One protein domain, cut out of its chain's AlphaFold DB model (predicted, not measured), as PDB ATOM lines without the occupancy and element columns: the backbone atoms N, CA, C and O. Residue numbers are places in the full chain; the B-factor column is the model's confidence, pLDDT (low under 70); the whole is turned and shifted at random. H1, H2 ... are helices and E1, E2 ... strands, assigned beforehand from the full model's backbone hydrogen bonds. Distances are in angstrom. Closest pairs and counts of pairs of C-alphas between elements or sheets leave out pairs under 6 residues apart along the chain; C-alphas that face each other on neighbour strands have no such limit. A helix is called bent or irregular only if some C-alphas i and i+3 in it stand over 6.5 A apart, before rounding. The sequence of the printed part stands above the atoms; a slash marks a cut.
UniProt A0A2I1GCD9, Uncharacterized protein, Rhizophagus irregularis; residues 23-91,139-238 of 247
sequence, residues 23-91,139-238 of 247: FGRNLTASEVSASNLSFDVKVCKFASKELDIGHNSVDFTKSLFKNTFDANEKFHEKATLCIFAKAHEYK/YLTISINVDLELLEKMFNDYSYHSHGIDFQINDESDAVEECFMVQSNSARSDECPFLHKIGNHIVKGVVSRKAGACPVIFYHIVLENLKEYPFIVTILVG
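AT A GLANCE: This is residues 23 to 91 and 139 to 238 of the 247 residues of an uncharacterized protein of Rhizophagus irregularis (UniProt A0A2I1GCD9). The model is a long rod: at one end an arm of three strands, E1, E7 and E8, joined by two links to a larger, strongly twisted sheet of E2 to E6, with H2 across its far part and H3 packed on H2 at the other end. Residues 57 to 63 stick out from the body. The printed part has 169 residues, in the order E1 E2 H1 H2 H3 E3 E4 E5 E6 E7 E8; the class is mixed, helices and strands, with 82 residues in named elements, under half. The arm is antiparallel in the order E1, E7, E8; the larger sheet is branched and mixed. It is only just loose, close to extended, with a radius of gyration of the C-alphas of 22.7 A and spans of 75 by 37 by 33 A.

HOW THE PARTS SIT: Begin at E1, residues 27 to 35, which bends by 70 degrees at residue 30. Beside it is E7, residues 217 to 223, antiparallel at 150 degrees; look for N 33 and O 220, 3.0 A. E7 forms a hairpin with E8, residues 232 to 237, with N 219 and O 235 at 2.8 A. Next comes E2, residues 41 to 44, with antiparallel E4, residues 182 to 184, on one side, N 42 and O 183 at 2.8 A, and E6, residues 201 to 209, on the other, N 43 and O 208 at 2.9 A. E6 is parallel to E3, residues 159 to 161, N 202 and O 159 at 2.9 A, and forms a hairpin with E5, residues 191 to 198, N 196 and O 203 at 2.9 A; E5 bends by 83 degrees at residue 194. H1, residues 63 to 70, is not on this sheet. H2, residues 75 to 89, is on it, across the strands at 75 degrees to E6 on the local plane, with a height over the sheet of 9.2 A. H2 touches H3, residues 148 to 157, at a steep tilt of 43 degrees, the same way; their closest C-alphas, Thr 80 and Leu 151, are 6.0 A apart. In H1, H2 and H3 every O i to N i+4 pair is within hydrogen-bond range.

IN THESE COORDINATES: Find C-alpha 27 at (177.131, 227.999, 173.656), where E1 begins its 21.7 A. H2 starts at C-alpha 75, (182.588, 194.465, 131.523), and covers 20.9 A. E6 is 24.6 A long and E7 19.2 A. E8 ends at C-alpha 237, (190.779, 215.070, 165.392).

THE WHOLE: The C-alphas of Arg 25 and Tyr 139 are farthest apart, 75.5 A. Residues 92 to 138 are not printed, and C-alphas 91 and 139 across the cut are 10.7 A apart. The links E2 to H1 and E3 to E4 are long. Mean pLDDT of the printed part is 76.8, and it is under 70 at residues 23 to 32, 34 to 39, 65 to 75 and 163 to 177.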
ATOM      1  N   PHE A  23     181.574 226.840 174.180       46.81
ATOM      2  CA  PHE A  23     181.999 227.205 172.826       46.81
ATOM      3  C   PHE A  23     181.625 228.667 172.539       46.81
ATOM      4  O   PHE A  23     180.466 229.028 172.346       46.81
ATOM      5  N   GLY A  24     182.617 229.560 172.533       52.62
ATOM      6  CA  GLY A  24     182.360 230.998 172.413       52.62
ATOM      7  C   GLY A  24     181.605 231.572 173.623       52.62
ATOM      8  O   GLY A  24     181.540 230.963 174.687       52.62
ATOM      9  N   ARG A  25     181.058 232.789 173.493       53.84
ATOM     10  CA  ARG A  25     180.462 233.502 174.642       53.84
ATOM     11  C   ARG A  25     179.112 232.926 175.109       53.84
ATOM     12  O   ARG A  25     178.759 233.178 176.255       53.84
ATOM     13  N   ASN A  26     178.404 232.151 174.273       56.09
ATOM     14  CA  ASN A  26     176.988 231.803 174.491       56.09
ATOM     15  C   ASN A  26     176.598 230.323 174.256       56.09
ATOM     16  O   ASN A  26     175.416 230.019 174.381       56.09
ATOM     17  N   LEU A  27     177.507 229.406 173.894       55.88
ATOM     18  CA  LEU A  27     177.131 227.999 173.656       55.88
ATOM     19  C   LEU A  27     177.586 227.109 174.813       55.88
ATOM     20  O   LEU A  27     178.774 227.068 175.141       55.88
ATOM     21  N   THR A  28     176.635 226.377 175.388       63.78
ATOM     22  CA  THR A  28     176.841 225.425 176.484       63.78
ATOM     23  C   THR A  28     176.533 224.012 175.980       63.78
ATOM     24  O   THR A  28     175.458 223.771 175.423       63.78
ATOM     25  N   ALA A  29     177.483 223.088 176.135       62.16
ATOM     26  CA  ALA A  29     177.310 221.683 175.772       62.16
ATOM     27  C   ALA A  29     176.635 220.898 176.909       62.16
ATOM     28  O   ALA A  29     177.090 220.976 178.049       62.16
ATOM     29  N   SER A  30     175.594 220.123 176.591       64.94
ATOM     30  CA  SER A  30     174.965 219.174 177.522       64.94
ATOM     31  C   SER A  30     175.710 217.844 177.573       64.94
ATOM     32  O   SER A  30     175.748 217.195 178.616       64.94
ATOM     33  N   GLU A  31     176.308 217.443 176.452       68.19
ATOM     34  CA  GLU A  31     177.031 216.187 176.315       68.19
ATOM     35  C   GLU A  31     178.200 216.362 175.346       68.19
ATOM     36  O   GLU A  31     178.058 216.960 174.275       68.19
ATOM     37  N   VAL A  32     179.352 215.814 175.729       67.56
ATOM     38  CA  VAL A  32     180.500 215.616 174.846       67.56
ATOM     39  C   VAL A  32     180.814 214.131 174.870       67.56
ATOM     40  O   VAL A  32     181.175 213.592 175.916       67.56
ATOM     41  N   SER A  33     180.673 213.469 173.728       72.31
ATOM     42  CA  SER A  33     181.052 212.069 173.571       72.31
ATOM     43  C   SER A  33     182.181 211.946 172.558       72.31
ATOM     44  O   SER A  33     182.166 212.579 171.502       72.31
ATOM     45  N   ALA A  34     183.184 211.141 172.902       67.12
ATOM     46  CA  ALA A  34     184.260 210.763 172.001       67.12
ATOM     47  C   ALA A  34     183.979 209.364 171.456       67.12
ATOM     48  O   ALA A  34     183.607 208.454 172.198       67.12
ATOM     49  N   SER A  35     184.161 209.181 170.154       60.59
ATOM     50  CA  SER A  35     183.998 207.882 169.518       60.59
ATOM     51  C   SER A  35     185.010 207.680 168.400       60.59
ATOM     52  O   SER A  35     185.337 208.594 167.641       60.59
ATOM     53  N   ASN A  36     185.465 206.440 168.264       54.47
ATOM     54  CA  ASN A  36     186.225 205.992 167.104       54.47
ATOM     55  C   ASN A  36     185.219 205.575 166.021       54.47
ATOM     56  O   ASN A  36     185.035 204.396 165.740       54.47
ATOM     57  N   LEU A  37     184.483 206.551 165.481       55.22
ATOM     58  CA  LEU A  37     183.448 206.341 164.457       55.22
ATOM     59  C   LEU A  37     184.014 206.101 163.058       55.22
ATOM     60  O   LEU A  37     183.254 205.813 162.132       55.22
ATOM     61  N   SER A  38     185.334 206.205 162.884       58.44
ATOM     62  CA  SER A  38     185.946 205.792 161.632       58.44
ATOM     63  C   SER A  38     185.765 204.292 161.499       58.44
ATOM     64  O   SER A  38     186.398 203.512 162.209       58.44
ATOM     65  N   PHE A  39     184.870 203.886 160.604       64.12
ATOM     66  CA  PHE A  39     184.710 202.485 160.272       64.12
ATOM     67  C   PHE A  39     186.045 201.993 159.732       64.12
ATOM     68  O   PHE A  39     186.464 202.408 158.649       64.12
ATOM     69  N   ASP A  40     186.706 201.118 160.494       73.44
ATOM     70  CA  ASP A  40     187.836 200.354 159.985       73.44
ATOM     71  C   ASP A  40     187.459 199.799 158.608       73.44
ATOM     72  O   ASP A  40     186.302 199.440 158.341       73.44
ATOM     73  N   VAL A  41     188.437 199.730 157.718       83.56
ATOM     74  CA  VAL A  41     188.220 199.215 156.372       83.56
ATOM     75  C   VAL A  41     188.809 197.821 156.239       83.56
ATOM     76  O   VAL A  41     189.797 197.457 156.884       83.56
ATOM     77  N   LYS A  42     188.196 197.032 155.366       87.00
ATOM     78  CA  LYS A  42     188.778 195.812 154.831       87.00
ATOM     79  C   LYS A  42     189.386 196.130 153.468       87.00
ATOM     80  O   LYS A  42     188.755 196.794 152.645       87.00
ATOM     81  N   VAL A  43     190.599 195.649 153.230       86.62
ATOM     82  CA  VAL A  43     191.311 195.791 151.953       86.62
ATOM     83  C   VAL A  43     191.681 194.416 151.411       86.62
ATOM     84  O   VAL A  43     191.893 193.470 152.174       86.62
ATOM     85  N   CYS A  44     191.715 194.283 150.087       86.50
ATOM     86  CA  CYS A  44     192.165 193.047 149.452       86.50
ATOM     87  C   CYS A  44     193.648 192.793 149.766       86.50
ATOM     88  O   CYS A  44     194.443 193.726 149.808       86.50
ATOM     89  N   LYS A  45     194.065 191.531 149.902       84.94
ATOM     90  CA  LYS A  45     195.493 191.170 150.015       84.94
ATOM     91  C   LYS A  45     196.344 191.597 148.811       84.94
ATOM     92  O   LYS A  45     197.557 191.694 148.925       84.94
ATOM     93  N   PHE A  46     195.703 191.835 147.668       83.81
ATOM     94  CA  PHE A  46     196.314 192.354 146.442       83.81
ATOM     95  C   PHE A  46     196.115 193.867 146.296       83.81
ATOM     96  O   PHE A  46     196.143 194.390 145.184       83.81
ATOM     97  N   ALA A  47     195.805 194.554 147.398       82.69
ATOM     98  CA  ALA A  47     195.552 195.982 147.398       82.69
ATOM     99  C   ALA A  47     196.734 196.758 146.807       82.69
ATOM    100  O   ALA A  47     197.889 196.472 147.129       82.69
ATOM    101  N   SER A  48     196.432 197.762 145.983       83.44
ATOM    102  CA  SER A  48     197.430 198.737 145.545       83.44
ATOM    103  C   SER A  48     198.100 199.384 146.758       83.44
ATOM    104  O   SER A  48     197.429 199.725 147.738       83.44
ATOM    105  N   LYS A  49     199.411 199.637 146.668       82.31
ATOM    106  CA  LYS A  49     200.123 200.449 147.668       82.31
ATOM    107  C   LYS A  49     199.598 201.885 147.718       82.31
ATOM    108  O   LYS A  49     199.730 202.535 148.748       82.31
ATOM    109  N   GLU A  50     198.933 202.360 146.664       80.50
ATOM    110  CA  GLU A  50     198.247 203.657 146.662       80.50
ATOM    111  C   GLU A  50     197.084 203.727 147.669       80.50
ATOM    112  O   GLU A  50     196.638 204.817 148.019       80.50
ATOM    113  N   LEU A  51     196.599 202.587 148.174       78.62
ATOM    114  CA  LEU A  51     195.621 202.539 149.265       78.62
ATOM    115  C   LEU A  51     196.268 202.703 150.652       78.62
ATOM    116  O   LEU A  51     195.559 202.753 151.660       78.62
ATOM    117  N   ASP A  52     197.595 202.804 150.755       80.00
ATOM    118  CA  ASP A  52     198.271 203.117 152.015       80.00
ATOM    119  C   ASP A  52     198.480 204.621 152.205       80.00
ATOM    120  O   ASP A  52     199.592 205.123 152.337       80.00
ATOM    121  N   ILE A  53     197.370 205.359 152.164       77.62
ATOM    122  CA  ILE A  53     197.378 206.819 152.237       77.62
ATOM    123  C   ILE A  53     196.837 207.337 153.562       77.62
ATOM    124  O   ILE A  53     195.779 206.926 154.047       77.62
ATOM    125  N   GLY A  54     197.566 208.310 154.106       78.88
ATOM    126  CA  GLY A  54     197.087 209.171 155.169       78.88
ATOM    127  C   GLY A  54     196.260 210.326 154.600       78.88
ATOM    128  O   GLY A  54     196.707 210.967 153.648       78.88
ATOM    129  N   HIS A  55     195.102 210.665 155.171       74.62
ATOM    130  CA  HIS A  55     194.330 211.821 154.701       74.62
ATOM    131  C   HIS A  55     193.514 212.531 155.793       74.62
ATOM    132  O   HIS A  55     193.005 211.907 156.720       74.62
ATOM    133  N   ASN A  56     193.370 213.851 155.632       77.06
ATOM    134  CA  ASN A  56     192.492 214.706 156.450       77.06
ATOM    135  C   ASN A  56     191.279 215.210 155.649       77.06
ATOM    136  O   ASN A  56     190.338 215.764 156.208       77.06
ATOM    137  N   SER A  57     191.316 215.051 154.326       71.81
ATOM    138  CA  SER A  57     190.242 215.391 153.400       71.81
ATOM    139  C   SER A  57     190.287 214.455 152.194       71.81
ATOM    140  O   SER A  57     191.338 213.905 151.851       71.81
ATOM    141  N   VAL A  58     189.131 214.251 151.568       72.75
ATOM    142  CA  VAL A  58     188.969 213.385 150.398       72.75
ATOM    143  C   VAL A  58     188.803 214.264 149.164       72.75
ATOM    144  O   VAL A  58     187.914 215.111 149.119       72.75
ATOM    145  N   ASP A  59     189.655 214.058 148.165       76.06
ATOM    146  CA  ASP A  59     189.559 214.721 146.865       76.06
ATOM    147  C   ASP A  59     189.077 213.718 145.817       76.06
ATOM    148  O   ASP A  59     189.871 212.958 145.264       76.06
ATOM    149  N   PHE A  60     187.774 213.738 145.535       71.69
ATOM    150  CA  PHE A  60     187.125 212.828 144.588       71.69
ATOM    151  C   PHE A  60     187.599 212.984 143.133       71.69
ATOM    152  O   PHE A  60     187.241 212.161 142.295       71.69
ATOM    153  N   THR A  61     188.402 214.004 142.814       74.44
ATOM    154  CA  THR A  61     188.956 214.185 141.464       74.44
ATOM    155  C   THR A  61     190.220 213.358 141.213       74.44
ATOM    156  O   THR A  61     190.625 213.196 140.059       74.44
ATOM    157  N   LYS A  62     190.840 212.793 142.261       75.00
ATOM    158  CA  LYS A  62     192.050 211.972 142.121       75.00
ATOM    159  C   LYS A  62     191.769 210.637 141.431       75.00
ATOM    160  O   LYS A  62     190.747 209.992 141.675       75.00
ATOM    161  N   SER A  63     192.749 210.182 140.646       72.31
ATOM    162  CA  SER A  63     192.733 208.888 139.949       72.31
ATOM    163  C   SER A  63     192.455 207.714 140.884       72.31
ATOM    164  O   SER A  63     191.723 206.813 140.502       72.31
ATOM    165  N   LEU A  64     192.961 207.758 142.121       72.38
ATOM    166  CA  LEU A  64     192.715 206.735 143.137       72.38
ATOM    167  C   LEU A  64     191.216 206.481 143.342       72.38
ATOM    168  O   LEU A  64     190.770 205.341 143.263       72.38
ATOM    169  N   PHE A  65     190.434 207.549 143.549       68.38
ATOM    170  CA  PHE A  65     188.992 207.436 143.766       68.38
ATOM    171  C   PHE A  65     188.291 206.953 142.516       68.38
ATOM    172  O   PHE A  65     187.504 206.009 142.588       68.38
ATOM    173  N   LYS A  66     188.651 207.544 141.377       69.06
ATOM    174  CA  LYS A  66     188.151 207.133 140.074       69.06
ATOM    175  C   LYS A  66     188.366 205.631 139.842       69.06
ATOM    176  O   LYS A  66     187.408 204.950 139.526       69.06
ATOM    177  N   ASN A  67     189.535 205.078 140.158       69.50
ATOM    178  CA  ASN A  67     189.841 203.650 140.011       69.50
ATOM    179  C   ASN A  67     189.045 202.743 140.971       69.50
ATOM    180  O   ASN A  67     188.634 201.653 140.575       69.50
ATOM    181  N   THR A  68     188.773 203.180 142.207       63.88
ATOM    182  CA  THR A  68     187.861 202.463 143.131       63.88
ATOM    183  C   THR A  68     186.448 202.307 142.558       63.88
ATOM    184  O   THR A  68     185.804 201.288 142.810       63.88
ATOM    185  N   PHE A  69     185.966 203.293 141.791       59.44
ATOM    186  CA  PHE A  69     184.646 203.269 141.148       59.44
ATOM    187  C   PHE A  69     184.675 202.618 139.748       59.44
ATOM    188  O   PHE A  69     183.766 201.862 139.400       59.44
ATOM    189  N   ASP A  70     185.750 202.837 138.987       59.69
ATOM    190  CA  ASP A  70     185.941 202.411 137.592       59.69
ATOM    191  C   ASP A  70     186.482 200.981 137.453       59.69
ATOM    192  O   ASP A  70     186.522 200.444 136.346       59.69
ATOM    193  N   ALA A  71     186.780 200.277 138.555       55.78
ATOM    194  CA  ALA A  71     187.054 198.829 138.566       55.78
ATOM    195  C   ALA A  71     185.914 197.970 137.950       55.78
ATOM    196  O   ALA A  71     185.980 196.737 137.894       55.78
ATOM    197  N   ASN A  72     184.840 198.611 137.486       50.44
ATOM    198  CA  ASN A  72     183.721 198.028 136.770       50.44
ATOM    199  C   ASN A  72     183.761 198.219 135.233       50.44
ATOM    200  O   ASN A  72     182.927 197.617 134.557       50.44
ATOM    201  N   GLU A  73     184.689 199.001 134.659       53.06
ATOM    202  CA  GLU A  73     184.642 199.386 133.231       53.06
ATOM    203  C   GLU A  73     185.071 198.290 132.237       53.06
ATOM    204  O   GLU A  73     184.698 198.341 131.066       53.06
ATOM    205  N   LYS A  74     185.747 197.219 132.671       65.19
ATOM    206  CA  LYS A  74     186.066 196.081 131.789       65.19
ATOM    207  C   LYS A  74     184.990 194.991 131.822       65.19
ATOM    208  O   LYS A  74     185.244 193.850 132.214       65.19
ATOM    209  N   PHE A  75     183.767 195.340 131.421       67.69
ATOM    210  CA  PHE A  75     182.588 194.465 131.523       67.69
ATOM    211  C   PHE A  75     182.801 193.067 130.916       67.69
ATOM    212  O   PHE A  75     182.452 192.068 131.546       67.69
ATOM    213  N   HIS A  76     183.402 192.993 129.726       76.31
ATOM    214  CA  HIS A  76     183.640 191.730 129.023       76.31
ATOM    215  C   HIS A  76     184.709 190.866 129.702       76.31
ATOM    216  O   HIS A  76     184.454 189.697 129.977       76.31
ATOM    217  N   GLU A  77     185.863 191.441 130.052       82.44
ATOM    218  CA  GLU A  77     186.931 190.727 130.768       82.44
ATOM    219  C   GLU A  77     186.432 190.198 132.117       82.44
ATOM    220  O   GLU A  77     186.586 189.018 132.429       82.44
ATOM    221  N   LYS A  78     185.724 191.033 132.885       79.00
ATOM    222  CA  LYS A  78     185.133 190.636 134.167       79.00
ATOM    223  C   LYS A  78     184.092 189.530 133.997       79.00
ATOM    224  O   LYS A  78     184.087 188.574 134.772       79.00
ATOM    225  N   ALA A  79     183.232 189.615 132.980       83.25
ATOM    226  CA  ALA A  79     182.276 188.554 132.668       83.25
ATOM    227  C   ALA A  79     182.983 187.232 132.316       83.25
ATOM    228  O   ALA A  79     182.548 186.168 132.769       83.25
ATOM    229  N   THR A  80     184.091 187.300 131.574       89.50
ATOM    230  CA  THR A  80     184.923 186.143 131.221       89.50
ATOM    231  C   THR A  80     185.605 185.521 132.440       89.50
ATOM    232  O   THR A  80     185.513 184.310 132.643       89.50
ATOM    233  N   LEU A  81     186.213 186.328 133.311       87.88
ATOM    234  CA  LEU A  81     186.803 185.846 134.562       87.88
ATOM    235  C   LEU A  81     185.741 185.158 135.439       87.88
ATOM    236  O   LEU A  81     185.949 184.044 135.923       87.88
ATOM    237  N   CYS A  82     184.566 185.779 135.587       87.50
ATOM    238  CA  CYS A  82     183.459 185.237 136.375       87.50
ATOM    239  C   CYS A  82     182.945 183.895 135.840       87.50
ATOM    240  O   CYS A  82     182.695 182.982 136.630       87.50
ATOM    241  N   ILE A  83     182.764 183.745 134.519       91.06
ATOM    242  CA  ILE A  83     182.276 182.475 133.958       91.06
ATOM    243  C   ILE A  83     183.329 181.368 134.070       91.06
ATOM    244  O   ILE A  83     182.963 180.223 134.345       91.06
ATOM    245  N   PHE A  84     184.615 181.707 133.940       92.38
ATOM    246  CA  PHE A  84     185.722 180.785 134.185       92.38
ATOM    247  C   PHE A  84     185.725 180.298 135.640       92.38
ATOM    248  O   PHE A  84     185.625 179.097 135.885       92.38
ATOM    249  N   ALA A  85     185.715 181.209 136.618       90.25
ATOM    250  CA  ALA A  85     185.665 180.848 138.036       90.25
ATOM    251  C   ALA A  85     184.432 179.997 138.377       90.25
ATOM    252  O   ALA A  85     184.551 178.913 138.950       90.25
ATOM    253  N   LYS A  86     183.243 180.417 137.921       89.88
ATOM    254  CA  LYS A  86     181.993 179.663 138.107       89.88
ATOM    255  C   LYS A  86     182.078 178.256 137.518       89.88
ATOM    256  O   LYS A  86     181.564 177.301 138.104       89.88
ATOM    257  N   ALA A  87     182.730 178.103 136.365       91.75
ATOM    258  CA  ALA A  87     182.967 176.797 135.777       91.75
ATOM    259  C   ALA A  87     183.885 175.924 136.643       91.75
ATOM    260  O   ALA A  87     183.687 174.716 136.692       91.75
ATOM    261  N   HIS A  88     184.846 176.466 137.374       91.06
ATOM    262  CA  HIS A  88     185.658 175.643 138.271       91.06
ATOM    263  C   HIS A  88     184.969 175.335 139.609       91.06
ATOM    264  O   HIS A  88     185.151 174.243 140.143       91.06
ATOM    265  N   GLU A  89     184.110 176.223 140.107       88.56
ATOM    266  CA  GLU A  89     183.397 176.029 141.381       88.56
ATOM    267  C   GLU A  89     182.199 175.079 141.274       88.56
ATOM    268  O   GLU A  89     181.906 174.311 142.194       88.56
ATOM    269  N   TYR A  90     181.489 175.106 140.146       87.25
ATOM    270  CA  TYR A  90     180.302 174.280 139.964       87.25
ATOM    271  C   TYR A  90     180.693 172.815 139.696       87.25
ATOM    272  O   TYR A  90     181.331 172.504 138.695       87.25
ATOM    273  N   LYS A  91     180.317 171.872 140.563       86.69
ATOM    274  CA  LYS A  91     180.674 170.452 140.380       86.69
ATOM    275  C   LYS A  91     179.783 169.780 139.333       86.69
ATOM    276  O   LYS A  91     178.617 170.127 139.188       86.69
ATOM    277  N   TYR A 139     176.667 171.471 131.891       86.12
ATOM    278  CA  TYR A 139     176.572 172.237 130.668       86.12
ATOM    279  C   TYR A 139     176.321 173.693 131.044       86.12
ATOM    280  O   TYR A 139     175.263 174.023 131.579       86.12
ATOM    281  N   LEU A 140     177.300 174.561 130.800       89.19
ATOM    282  CA  LEU A 140     177.146 176.001 130.982       89.19
ATOM    283  C   LEU A 140     177.162 176.676 129.614       89.19
ATOM    284  O   LEU A 140     178.102 176.523 128.829       89.19
ATOM    285  N   THR A 141     176.106 177.433 129.338       88.38
ATOM    286  CA  THR A 141     176.025 178.295 128.162       88.38
ATOM    287  C   THR A 141     176.950 179.488 128.324       88.38
ATOM    288  O   THR A 141     176.931 180.145 129.366       88.38
ATOM    289  N   ILE A 142     177.704 179.804 127.275       91.38
ATOM    290  CA  ILE A 142     178.522 181.013 127.229       91.38
ATOM    291  C   ILE A 142     177.641 182.159 126.730       91.38
ATOM    292  O   ILE A 142     176.975 182.035 125.700       91.38
ATOM    293  N   SER A 143     177.583 183.233 127.511       86.38
ATOM    294  CA  SER A 143     176.805 184.425 127.183       86.38
ATOM    295  C   SER A 143     177.535 185.286 126.149       86.38
ATOM    296  O   SER A 143     178.756 185.240 126.049       86.38
ATOM    297  N   ILE A 144     176.790 186.103 125.403       84.88
ATOM    298  CA  ILE A 144     177.327 186.968 124.337       84.88
ATOM    299  C   ILE A 144     178.300 188.039 124.843       84.88
ATOM    300  O   ILE A 144     179.072 188.586 124.068       84.88
ATOM    301  N   ASN A 145     178.244 188.365 126.134       85.56
ATOM    302  CA  ASN A 145     179.113 189.355 126.761       85.56
ATOM    303  C   ASN A 145     180.437 188.768 127.263       85.56
ATOM    304  O   ASN A 145     181.215 189.491 127.872       85.56
ATOM    305  N   VAL A 146     180.692 187.485 127.035       88.44
ATOM    306  CA  VAL A 146     181.963 186.848 127.368       88.44
ATOM    307  C   VAL A 146     182.907 186.995 126.182       88.44
ATOM    308  O   VAL A 146     182.553 186.639 125.059       88.44
ATOM    309  N   ASP A 147     184.112 187.487 126.445       90.50
ATOM    310  CA  ASP A 147     185.221 187.418 125.496       90.50
ATOM    311  C   ASP A 147     185.644 185.948 125.318       90.50
ATOM    312  O   ASP A 147     186.184 185.324 126.238       90.50
ATOM    313  N   LEU A 148     185.335 185.385 124.147       91.31
ATOM    314  CA  LEU A 148     185.596 183.983 123.820       91.31
ATOM    315  C   LEU A 148     187.085 183.685 123.625       91.31
ATOM    316  O   LEU A 148     187.531 182.618 124.043       91.31
ATOM    317  N   GLU A 149     187.845 184.606 123.028       92.44
ATOM    318  CA  GLU A 149     189.282 184.411 122.802       92.44
ATOM    319  C   GLU A 149     190.022 184.376 124.137       92.44
ATOM    320  O   GLU A 149     190.840 183.485 124.387       92.44
ATOM    321  N   LEU A 150     189.661 185.288 125.044       91.75
ATOM    322  CA  LEU A 150     190.181 185.280 126.403       91.75
ATOM    323  C   LEU A 150     189.762 184.009 127.152       91.75
ATOM    324  O   LEU A 150     190.603 183.384 127.793       91.75
ATOM    325  N   LEU A 151     188.496 183.587 127.053       93.56
ATOM    326  CA  LEU A 151     188.022 182.372 127.725       93.56
ATOM    327  C   LEU A 151     188.779 181.121 127.255       93.56
ATOM    328  O   LEU A 151     189.122 180.261 128.065       93.56
ATOM    329  N   GLU A 152     189.045 181.014 125.954       93.88
ATOM    330  CA  GLU A 152     189.845 179.933 125.376       93.88
ATOM    331  C   GLU A 152     191.260 179.927 125.923       93.88
ATOM    332  O   GLU A 152     191.734 178.889 126.388       93.88
ATOM    333  N   LYS A 153     191.906 181.094 125.932       93.00
ATOM    334  CA  LYS A 153     193.230 181.259 126.521       93.00
ATOM    335  C   LYS A 153     193.240 180.837 127.990       93.00
ATOM    336  O   LYS A 153     194.136 180.117 128.411       93.00
ATOM    337  N   MET A 154     192.219 181.211 128.760       92.06
ATOM    338  CA  MET A 154     192.095 180.830 130.168       92.06
ATOM    339  C   MET A 154     191.995 179.314 130.366       92.06
ATOM    340  O   MET A 154     192.686 178.769 131.215       92.06
ATOM    341  N   PHE A 155     191.182 178.609 129.575       93.25
ATOM    342  CA  PHE A 155     191.065 177.150 129.693       93.25
ATOM    343  C   PHE A 155     192.306 176.374 129.231       93.25
ATOM    344  O   PHE A 155     192.457 175.217 129.622       93.25
ATOM    345  N   ASN A 156     193.159 176.979 128.401       92.00
ATOM    346  CA  ASN A 156     194.376 176.345 127.893       92.00
ATOM    347  C   ASN A 156     195.602 176.652 128.757       92.00
ATOM    348  O   ASN A 156     196.379 175.747 129.056       92.00
ATOM    349  N   ASP A 157     195.752 177.911 129.167       91.56
ATOM    350  CA  ASP A 157     196.997 178.415 129.747       91.56
ATOM    351  C   ASP A 157     196.887 178.667 131.255       91.56
ATOM    352  O   ASP A 157     197.913 178.834 131.912       91.56
ATOM    353  N   TYR A 158     195.667 178.719 131.813       89.25
ATOM    354  CA  TYR A 158     195.436 179.122 133.199       89.25
ATOM    355  C   TYR A 158     194.821 178.019 134.055       89.25
ATOM    356  O   TYR A 158     194.095 177.138 133.592       89.25
ATOM    357  N   SER A 159     195.067 178.116 135.359       88.50
ATOM    358  CA  SER A 159     194.416 177.292 136.379       88.50
ATOM    359  C   SER A 159     193.634 178.155 137.370       88.50
ATOM    360  O   SER A 159     193.991 179.304 137.634       88.50
ATOM    361  N   TYR A 160     192.534 177.612 137.898       88.94
ATOM    362  CA  TYR A 160     191.689 178.293 138.879       88.94
ATOM    363  C   TYR A 160     191.937 177.781 140.294       88.94
ATOM    364  O   TYR A 160     191.921 176.569 140.523       88.94
ATOM    365  N   HIS A 161     192.043 178.706 141.249       84.88
ATOM    366  CA  HIS A 161     192.191 178.396 142.668       84.88
ATOM    367  C   HIS A 161     191.191 179.195 143.517       84.88
ATOM    368  O   HIS A 161     191.221 180.426 143.565       84.88
ATOM    369  N   SER A 162     190.295 178.478 144.202       75.38
ATOM    370  CA  SER A 162     189.195 179.069 144.979       75.38
ATOM    371  C   SER A 162     189.625 179.667 146.321       75.38
ATOM    372  O   SER A 162     188.961 180.576 146.809       75.38
ATOM    373  N   HIS A 163     190.709 179.175 146.928       64.69
ATOM    374  CA  HIS A 163     191.144 179.557 148.277       64.69
ATOM    375  C   HIS A 163     192.489 180.276 148.260       64.69
ATOM    376  O   HIS A 163     193.477 179.792 148.789       64.69
ATOM    377  N   GLY A 164     192.537 181.464 147.658       59.72
ATOM    378  CA  GLY A 164     193.750 182.274 147.693       59.72
ATOM    379  C   GLY A 164     195.000 181.530 147.193       59.72
ATOM    380  O   GLY A 164     194.932 180.732 146.265       59.72
ATOM    381  N   ILE A 165     196.156 181.883 147.757       53.50
ATOM    382  CA  ILE A 165     197.464 181.388 147.321       53.50
ATOM    383  C   ILE A 165     197.771 180.123 148.137       53.50
ATOM    384  O   ILE A 165     198.329 180.223 149.223       53.50
ATOM    385  N   ASP A 166     197.398 178.951 147.628       51.69
ATOM    386  CA  ASP A 166     197.861 177.645 148.146       51.69
ATOM    387  C   ASP A 166     199.184 177.204 147.471       51.69
ATOM    388  O   ASP A 166     199.580 176.040 147.520       51.69
ATOM    389  N   PHE A 167     199.872 178.123 146.789       54.16
ATOM    390  CA  PHE A 167     201.054 177.874 145.960       54.16
ATOM    391  C   PHE A 167     202.140 178.895 146.297       54.16
ATOM    392  O   PHE A 167     201.853 180.073 146.454       54.16
ATOM    393  N   GLN A 168     203.396 178.470 146.428       49.31
ATOM    394  CA  GLN A 168     204.497 179.407 146.674       49.31
ATOM    395  C   GLN A 168     204.636 180.352 145.472       49.31
ATOM    396  O   GLN A 168     205.022 179.924 144.387       49.31
ATOM    397  N   ILE A 169     204.287 181.628 145.663       55.69
ATOM    398  CA  ILE A 169     204.656 182.696 144.730       55.69
ATOM    399  C   ILE A 169     206.169 182.824 144.840       55.69
ATOM    400  O   ILE A 169     206.668 183.235 145.887       55.69
ATOM    401  N   ASN A 170     206.884 182.406 143.800       49.97
ATOM    402  CA  ASN A 170     208.342 182.360 143.829       49.97
ATOM    403  C   ASN A 170     209.023 183.610 143.275       49.97
ATOM    404  O   ASN A 170     210.239 183.661 143.370       49.97
ATOM    405  N   ASP A 171     208.309 184.623 142.778       46.47
ATOM    406  CA  ASP A 171     208.964 185.848 142.309       46.47
ATOM    407  C   ASP A 171     208.094 187.102 142.463       46.47
ATOM    408  O   ASP A 171     206.878 187.090 142.267       46.47
ATOM    409  N   GLU A 172     208.756 188.224 142.760       47.69
ATOM    410  CA  GLU A 172     208.184 189.578 142.821       47.69
ATOM    411  C   GLU A 172     207.680 190.091 141.450       47.69
ATOM    412  O   GLU A 172     207.088 191.168 141.375       47.69
ATOM    413  N   SER A 173     207.894 189.342 140.356       49.97
ATOM    414  CA  SER A 173     207.583 189.752 138.978       49.97
ATOM    415  C   SER A 173     206.267 189.218 138.403       49.97
ATOM    416  O   SER A 173     205.921 189.569 137.273       49.97
ATOM    417  N   ASP A 174     205.522 188.382 139.131       53.97
ATOM    418  CA  ASP A 174     204.217 187.889 138.675       53.97
ATOM    419  C   ASP A 174     203.164 188.983 138.865       53.97
ATOM    420  O   ASP A 174     202.444 189.009 139.860       53.97
ATOM    421  N   ALA A 175     203.133 189.925 137.918       53.47
ATOM    422  CA  ALA A 175     202.340 191.149 137.962       53.47
ATOM    423  C   ALA A 175     200.924 190.917 138.515       53.47
ATOM    424  O   ALA A 175     200.041 190.381 137.841       53.47
ATOM    425  N   VAL A 176     200.733 191.348 139.761       62.59
ATOM    426  CA  VAL A 176     199.437 191.456 140.418       62.59
ATOM    427  C   VAL A 176     198.751 192.662 139.793       62.59
ATOM    428  O   VAL A 176     199.253 193.778 139.910       62.59
ATOM    429  N   GLU A 177     197.616 192.465 139.120       66.25
ATOM    430  CA  GLU A 177     196.743 193.605 138.830       66.25
ATOM    431  C   GLU A 177     196.364 194.247 140.167       66.25
ATOM    432  O   GLU A 177     195.723 193.612 141.015       66.25
ATOM    433  N   GLU A 178     196.829 195.479 140.376       74.88
ATOM    434  CA  GLU A 178     196.621 196.197 141.623       74.88
ATOM    435  C   GLU A 178     195.126 196.307 141.923       74.88
ATOM    436  O   GLU A 178     194.326 196.796 141.123       74.88
ATOM    437  N   CYS A 179     194.729 195.821 143.097       80.75
ATOM    438  CA  CYS A 179     193.340 195.843 143.507       80.75
ATOM    439  C   CYS A 179     193.034 197.145 144.239       80.75
ATOM    440  O   CYS A 179     193.626 197.444 145.272       80.75
ATOM    441  N   PHE A 180     192.035 197.879 143.771       80.12
ATOM    442  CA  PHE A 180     191.546 199.068 144.470       80.12
ATOM    443  C   PHE A 180     190.342 198.760 145.377       80.12
ATOM    444  O   PHE A 180     189.618 199.656 145.786       80.12
ATOM    445  N   MET A 181     190.085 197.489 145.708       82.50
ATOM    446  CA  MET A 181     188.915 197.117 146.506       82.50
ATOM    447  C   MET A 181     189.075 197.502 147.983       82.50
ATOM    448  O   MET A 181     189.901 196.932 148.700       82.50
ATOM    449  N   VAL A 182     188.197 198.396 148.444       80.62
ATOM    450  CA  VAL A 182     188.036 198.811 149.845       80.62
ATOM    451  C   VAL A 182     186.594 198.559 150.279       80.62
ATOM    452  O   VAL A 182     185.662 199.017 149.624       80.62
ATOM    453  N   GLN A 183     186.385 197.845 151.381       80.44
ATOM    454  CA  GLN A 183     185.057 197.624 151.960       80.44
ATOM    455  C   GLN A 183     184.997 198.145 153.390       80.44
ATOM    456  O   GLN A 183     186.009 198.194 154.088       80.44
ATOM    457  N   SER A 184     183.800 198.496 153.859       80.88
ATOM    458  CA  SER A 184     183.595 198.731 155.285       80.88
ATOM    459  C   SER A 184     183.865 197.445 156.070       80.88
ATOM    460  O   SER A 184     183.570 196.336 155.618       80.88
ATOM    461  N   ASN A 185     184.375 197.562 157.294       82.00
ATOM    462  CA  ASN A 185     184.547 196.395 158.158       82.00
ATOM    463  C   ASN A 185     183.221 195.724 158.563       82.00
ATOM    464  O   ASN A 185     183.211 194.556 158.944       82.00
ATOM    465  N   SER A 186     182.089 196.419 158.423       79.50
ATOM    466  CA  SER A 186     180.758 195.831 158.598       79.50
ATOM    467  C   SER A 186     180.340 194.900 157.450       79.50
ATOM    468  O   SER A 186     179.382 194.136 157.610       79.50
ATOM    469  N   ALA A 187     181.039 194.923 156.308       81.50
ATOM    470  CA  ALA A 187     180.782 194.007 155.205       81.50
ATOM    471  C   ALA A 187     181.006 192.552 155.645       81.50
ATOM    472  O   ALA A 187     182.047 192.194 156.200       81.50
ATOM    473  N   ARG A 188     180.016 191.691 155.376       84.06
ATOM    474  CA  ARG A 188     180.030 190.276 155.789       84.06
ATOM    475  C   ARG A 188     180.972 189.396 154.963       84.06
ATOM    476  O   ARG A 188     181.247 188.280 155.381       84.06
ATOM    477  N   SER A 189     181.405 189.866 153.793       82.56
ATOM    478  CA  SER A 189     182.311 189.116 152.922       82.56
ATOM    479  C   SER A 189     183.758 189.335 153.344       82.56
ATOM    480  O   SER A 189     184.169 190.472 153.569       82.56
ATOM    481  N   ASP A 190     184.519 188.247 153.382       86.44
ATOM    482  CA  ASP A 190     185.985 188.265 153.437       86.44
ATOM    483  C   ASP A 190     186.591 187.852 152.079       86.44
ATOM    484  O   ASP A 190     187.803 187.723 151.931       86.44
ATOM    485  N   GLU A 191     185.753 187.654 151.055       85.12
ATOM    486  CA  GLU A 191     186.178 187.411 149.676       85.12
ATOM    487  C   GLU A 191     186.188 188.713 148.877       85.12
ATOM    488  O   GLU A 191     185.258 189.529 148.962       85.12
ATOM    489  N   CYS A 192     187.233 188.888 148.067       83.50
ATOM    490  CA  CYS A 192     187.297 189.974 147.106       83.50
ATOM    491  C   CYS A 192     186.276 189.685 145.999       83.50
ATOM    492  O   CYS A 192     186.288 188.588 145.437       83.50
ATOM    493  N   PRO A 193     185.411 190.647 145.640       77.31
ATOM    494  CA  PRO A 193     184.469 190.466 144.539       77.31
ATOM    495  C   PRO A 193     185.164 190.414 143.169       77.31
ATOM    496  O   PRO A 193     184.527 190.077 142.172       77.31
ATOM    497  N   PHE A 194     186.450 190.766 143.110       80.19
ATOM    498  CA  PHE A 194     187.266 190.704 141.908       80.19
ATOM    499  C   PHE A 194     188.153 189.458 141.916       80.19
ATOM    500  O   PHE A 194     188.676 189.035 142.950       80.19
ATOM    501  N   LEU A 195     188.313 188.878 140.731       83.31
ATOM    502  CA  LEU A 195     189.275 187.812 140.481       83.31
ATOM    503  C   LEU A 195     190.622 188.440 140.142       83.31
ATOM    504  O   LEU A 195     190.671 189.475 139.483       83.31
ATOM    505  N   HIS A 196     191.697 187.803 140.587       82.06
ATOM    506  CA  HIS A 196     193.058 188.280 140.379       82.06
ATOM    507  C   HIS A 196     193.827 187.292 139.526       82.06
ATOM    508  O   HIS A 196     193.714 186.077 139.708       82.06
ATOM    509  N   LYS A 197     194.632 187.826 138.615       80.69
ATOM    510  CA  LYS A 197     195.587 187.057 137.833       80.69
ATOM    511  C   LYS A 197     196.965 187.153 138.485       80.69
ATOM    512  O   LYS A 197     197.418 188.251 138.786       80.69
ATOM    513  N   ILE A 198     197.604 186.006 138.706       79.62
ATOM    514  CA  ILE A 198     198.961 185.881 139.257       79.62
ATOM    515  C   ILE A 198     199.702 184.887 138.375       79.62
ATOM    516  O   ILE A 198     199.406 183.691 138.409       79.62
ATOM    517  N   GLY A 199     200.591 185.383 137.515       80.00
ATOM    518  CA  GLY A 199     201.175 184.574 136.447       80.00
ATOM    519  C   GLY A 199     200.078 183.901 135.605       80.00
ATOM    520  O   GLY A 199     199.233 184.577 135.007       80.00
ATOM    521  N   ASN A 200     200.063 182.566 135.619       83.88
ATOM    522  CA  ASN A 200     199.076 181.718 134.936       83.88
ATOM    523  C   ASN A 200     197.951 181.210 135.862       83.88
ATOM    524  O   ASN A 200     197.212 180.284 135.528       83.88
ATOM    525  N   HIS A 201     197.794 181.800 137.041       84.69
ATOM    526  CA  HIS A 201     196.758 181.429 137.998       84.69
ATOM    527  C   HIS A 201     195.685 182.511 138.070       84.69
ATOM    528  O   HIS A 201     195.982 183.704 138.123       84.69
ATOM    529  N   ILE A 202     194.427 182.081 138.104       86.06
ATOM    530  CA  ILE A 202     193.275 182.930 138.401       86.06
ATOM    531  C   ILE A 202     192.787 182.572 139.795       86.06
ATOM    532  O   ILE A 202     192.453 181.417 140.073       86.06
ATOM    533  N   VAL A 203     192.755 183.566 140.675       85.56
ATOM    534  CA  VAL A 203     192.547 183.355 142.106       85.56
ATOM    535  C   VAL A 203     191.487 184.296 142.650       85.56
ATOM    536  O   VAL A 203     191.347 185.437 142.202       85.56
ATOM    537  N   LYS A 204     190.774 183.846 143.682       84.19
ATOM    538  CA  LYS A 204     189.971 184.748 144.510       84.19
ATOM    539  C   LYS A 204     190.857 185.504 145.497       84.19
ATOM    540  O   LYS A 204     191.703 184.925 146.188       84.19
ATOM    541  N   GLY A 205     190.663 186.819 145.550       82.81
ATOM    542  CA  GLY A 205     191.273 187.663 146.570       82.81
ATOM    543  C   GLY A 205     190.613 187.422 147.924       82.81
ATOM    544  O   GLY A 205     189.432 187.093 147.997       82.81
ATOM    545  N   VAL A 206     191.381 187.609 148.991       86.25
ATOM    546  CA  VAL A 206     190.855 187.641 150.359       86.25
ATOM    547  C   VAL A 206     190.912 189.087 150.811       86.25
ATOM    548  O   VAL A 206     191.909 189.770 150.559       86.25
ATOM    549  N   VAL A 207     189.840 189.555 151.431       86.94
ATOM    550  CA  VAL A 207     189.738 190.891 152.005       86.94
ATOM    551  C   VAL A 207     189.818 190.740 153.513       86.94
ATOM    552  O   VAL A 207     189.057 189.995 154.122       86.94
ATOM    553  N   SER A 208     190.755 191.451 154.119       86.94
ATOM    554  CA  SER A 208     190.977 191.427 155.561       86.94
ATOM    555  C   SER A 208     190.985 192.842 156.103       86.94
ATOM    556  O   SER A 208     191.222 193.799 155.363       86.94
ATOM    557  N   ARG A 209     190.738 192.987 157.409       85.81
ATOM    558  CA  ARG A 209     190.891 194.281 158.083       85.81
ATOM    559  C   ARG A 209     192.279 194.842 157.806       85.81
ATOM    560  O   ARG A 209     193.265 194.107 157.888       85.81
ATOM    561  N   LYS A 210     192.344 196.133 157.486       82.44
ATOM    562  CA  LYS A 210     193.622 196.836 157.418       82.44
ATOM    563  C   LYS A 210     194.280 196.792 158.803       82.44
ATOM    564  O   LYS A 210     193.595 196.865 159.822       82.44
ATOM    565  N   ALA A 211     195.595 196.595 158.835       73.06
ATOM    566  CA  ALA A 211     196.341 196.571 160.084       73.06
ATOM    567  C   ALA A 211     196.372 197.974 160.712       73.06
ATOM    568  O   ALA A 211     196.656 198.952 160.024       73.06
ATOM    569  N   GLY A 212     196.114 198.043 162.019       73.81
ATOM    570  CA  GLY A 212     196.034 199.296 162.768       73.81
ATOM    571  C   GLY A 212     194.626 199.896 162.762       73.81
ATOM    572  O   GLY A 212     193.979 199.980 161.723       73.81
ATOM    573  N   ALA A 213     194.158 200.310 163.941       76.56
ATOM    574  CA  ALA A 213     192.912 201.060 164.058       76.56
ATOM    575  C   ALA A 213     193.066 202.438 163.402       76.56
ATOM    576  O   ALA A 213     194.167 203.004 163.374       76.56
ATOM    577  N   CYS A 214     191.966 202.994 162.899       82.31
ATOM    578  CA  CYS A 214     191.976 204.389 162.485       82.31
ATOM    579  C   CYS A 214     192.234 205.297 163.704       82.31
ATOM    580  O   CYS A 214     191.506 205.192 164.694       82.31
ATOM    581  N   PRO A 215     193.225 206.206 163.652       82.88
ATOM    582  CA  PRO A 215     193.559 207.062 164.786       82.88
ATOM    583  C   PRO A 215     192.652 208.302 164.888       82.88
ATOM    584  O   PRO A 215     192.875 209.142 165.754       82.88
ATOM    585  N   VAL A 216     191.665 208.457 163.994       82.50
ATOM    586  CA  VAL A 216     190.745 209.603 163.998       82.50
ATOM    587  C   VAL A 216     189.685 209.436 165.079       82.50
ATOM    588  O   VAL A 216     188.957 208.442 165.110       82.50
ATOM    589  N   ILE A 217     189.558 210.466 165.912       80.38
ATOM    590  CA  ILE A 217     188.570 210.558 166.985       80.38
ATOM    591  C   ILE A 217     187.498 211.568 166.578       80.38
ATOM    592  O   ILE A 217     187.803 212.681 166.141       80.38
ATOM    593  N   PHE A 218     186.238 211.181 166.752       80.62
ATOM    594  CA  PHE A 218     185.074 212.034 166.557       80.62
ATOM    595  C   PHE A 218     184.561 212.489 167.915       80.62
ATOM    596  O   PHE A 218     184.178 211.661 168.743       80.62
ATOM    597  N   TYR A 219     184.513 213.799 168.120       80.44
ATOM    598  CA  TYR A 219     183.816 214.402 169.245       80.44
ATOM    599  C   TYR A 219     182.450 214.879 168.778       80.44
ATOM    600  O   TYR A 219     182.369 215.743 167.904       80.44
ATOM    601  N   HIS A 220     181.389 214.345 169.371       81.75
ATOM    602  CA  HIS A 220     180.039 214.861 169.199       81.75
ATOM    603  C   HIS A 220     179.679 215.724 170.390       81.75
ATOM    604  O   HIS A 220     179.762 215.295 171.540       81.75
ATOM    605  N   ILE A 221     179.279 216.951 170.095       82.44
ATOM    606  CA  ILE A 221     178.895 217.942 171.082       82.44
ATOM    607  C   ILE A 221     177.422 218.248 170.857       82.44
ATOM    608  O   ILE A 221     177.032 218.834 169.838       82.44
ATOM    609  N   VAL A 222     176.609 217.831 171.822       79.31
ATOM    610  CA  VAL A 222     175.185 218.153 171.876       79.31
ATOM    611  C   VAL A 222     175.031 219.417 172.712       79.31
ATOM    612  O   VAL A 222     175.579 219.527 173.807       79.31
ATOM    613  N   LEU A 223     174.317 220.403 172.176       79.25
ATOM    614  CA  LEU A 223     174.050 221.657 172.877       79.25
ATOM    615  C   LEU A 223     172.856 221.500 173.826       79.25
ATOM    616  O   LEU A 223     171.897 220.797 173.510       79.25
ATOM    617  N   GLU A 224     172.875 222.204 174.962       77.00
ATOM    618  CA  GLU A 224     171.792 222.141 175.960       77.00
ATOM    619  C   GLU A 224     170.425 222.555 175.396       77.00
ATOM    620  O   GLU A 224     169.400 221.973 175.749       77.00
ATOM    621  N   ASN A 225     170.395 223.543 174.495       77.75
ATOM    622  CA  ASN A 225     169.159 224.069 173.924       77.75
ATOM    623  C   ASN A 225     169.025 223.748 172.430       77.75
ATOM    624  O   ASN A 225     169.121 224.634 171.582       77.75
ATOM    625  N   LEU A 226     168.728 222.486 172.100       77.62
ATOM    626  CA  LEU A 226     168.466 222.055 170.715       77.62
ATOM    627  C   LEU A 226     167.229 222.715 170.076       77.62
ATOM    628  O   LEU A 226     167.073 222.664 168.860       77.62
ATOM    629  N   LYS A 227     166.333 223.328 170.866       79.31
ATOM    630  CA  LYS A 227     165.174 224.064 170.327       79.31
ATOM    631  C   LYS A 227     165.578 225.411 169.735       79.31
ATOM    632  O   LYS A 227     164.986 225.840 168.752       79.31
ATOM    633  N   GLU A 228     166.558 226.069 170.345       80.50
ATOM    634  CA  GLU A 228     167.112 227.341 169.874       80.50
ATOM    635  C   GLU A 228     168.273 227.117 168.892       80.50
ATOM    636  O   GLU A 228     168.419 227.855 167.921       80.50
ATOM    637  N   TYR A 229     169.041 226.042 169.098       76.56
ATOM    638  CA  TYR A 229     170.203 225.662 168.298       76.56
ATOM    639  C   TYR A 229     170.061 224.212 167.805       76.56
ATOM    640  O   TYR A 229     170.663 223.306 168.381       76.56
ATOM    641  N   PRO A 230     169.260 223.954 166.753       80.94
ATOM    642  CA  PRO A 230     168.931 222.605 166.285       80.94
ATOM    643  C   PRO A 230     170.062 221.983 165.451       80.94
ATOM    644  O   PRO A 230     169.850 221.524 164.329       80.94
ATOM    645  N   PHE A 231     171.285 221.989 165.975       75.31
ATOM    646  CA  PHE A 231     172.448 221.384 165.339       75.31
ATOM    647  C   PHE A 231     173.333 220.677 166.368       75.31
ATOM    648  O   PHE A 231     173.385 221.044 167.540       75.31
ATOM    649  N   ILE A 232     174.043 219.654 165.900       80.94
ATOM    650  CA  ILE A 232     175.064 218.924 166.655       80.94
ATOM    651  C   ILE A 232     176.410 219.320 166.061       80.94
ATOM    652  O   ILE A 232     176.563 219.349 164.837       80.94
ATOM    653  N   VAL A 233     177.388 219.621 166.910       81.25
ATOM    654  CA  VAL A 233     178.748 219.908 166.447       81.25
ATOM    655  C   VAL A 233     179.540 218.610 166.459       81.25
ATOM    656  O   VAL A 233     179.578 217.914 167.468       81.25
ATOM    657  N   THR A 234     180.165 218.279 165.331       80.06
ATOM    658  CA  THR A 234     181.087 217.143 165.233       80.06
ATOM    659  C   THR A 234     182.482 217.666 164.934       80.06
ATOM    660  O   THR A 234     182.674 218.362 163.938       80.06
ATOM    661  N   ILE A 235     183.450 217.348 165.792       81.50
ATOM    662  CA  ILE A 235     184.860 217.701 165.617       81.50
ATOM    663  C   ILE A 235     185.624 216.419 165.312       81.50
ATOM    664  O   ILE A 235     185.538 215.451 166.063       81.50
ATOM    665  N   LEU A 236     186.375 216.427 164.215       79.56
ATOM    666  CA  LEU A 236     187.277 215.342 163.856       79.56
ATOM    667  C   LEU A 236     188.696 215.742 164.252       79.56
ATOM    668  O   LEU A 236     189.159 216.824 163.885       79.56
ATOM    669  N   VAL A 237     189.383 214.873 164.988       82.62
ATOM    670  CA  VAL A 237     190.779 215.070 165.392       82.62
ATOM    671  C   VAL A 237     191.602 213.871 164.937       82.62
ATOM    672  O   VAL A 237     191.237 212.731 165.211       82.62
ATOM    673  N   GLY A 238     192.720 214.134 164.258       82.75
ATOM    674  CA  GLY A 238     193.636 213.113 163.744       82.75
ATOM    675  C   GLY A 238     193.683 213.052 162.215       82.75
ATOM    676  O   GLY A 238     193.083 213.877 161.528       82.75
TER     677      GLY A 238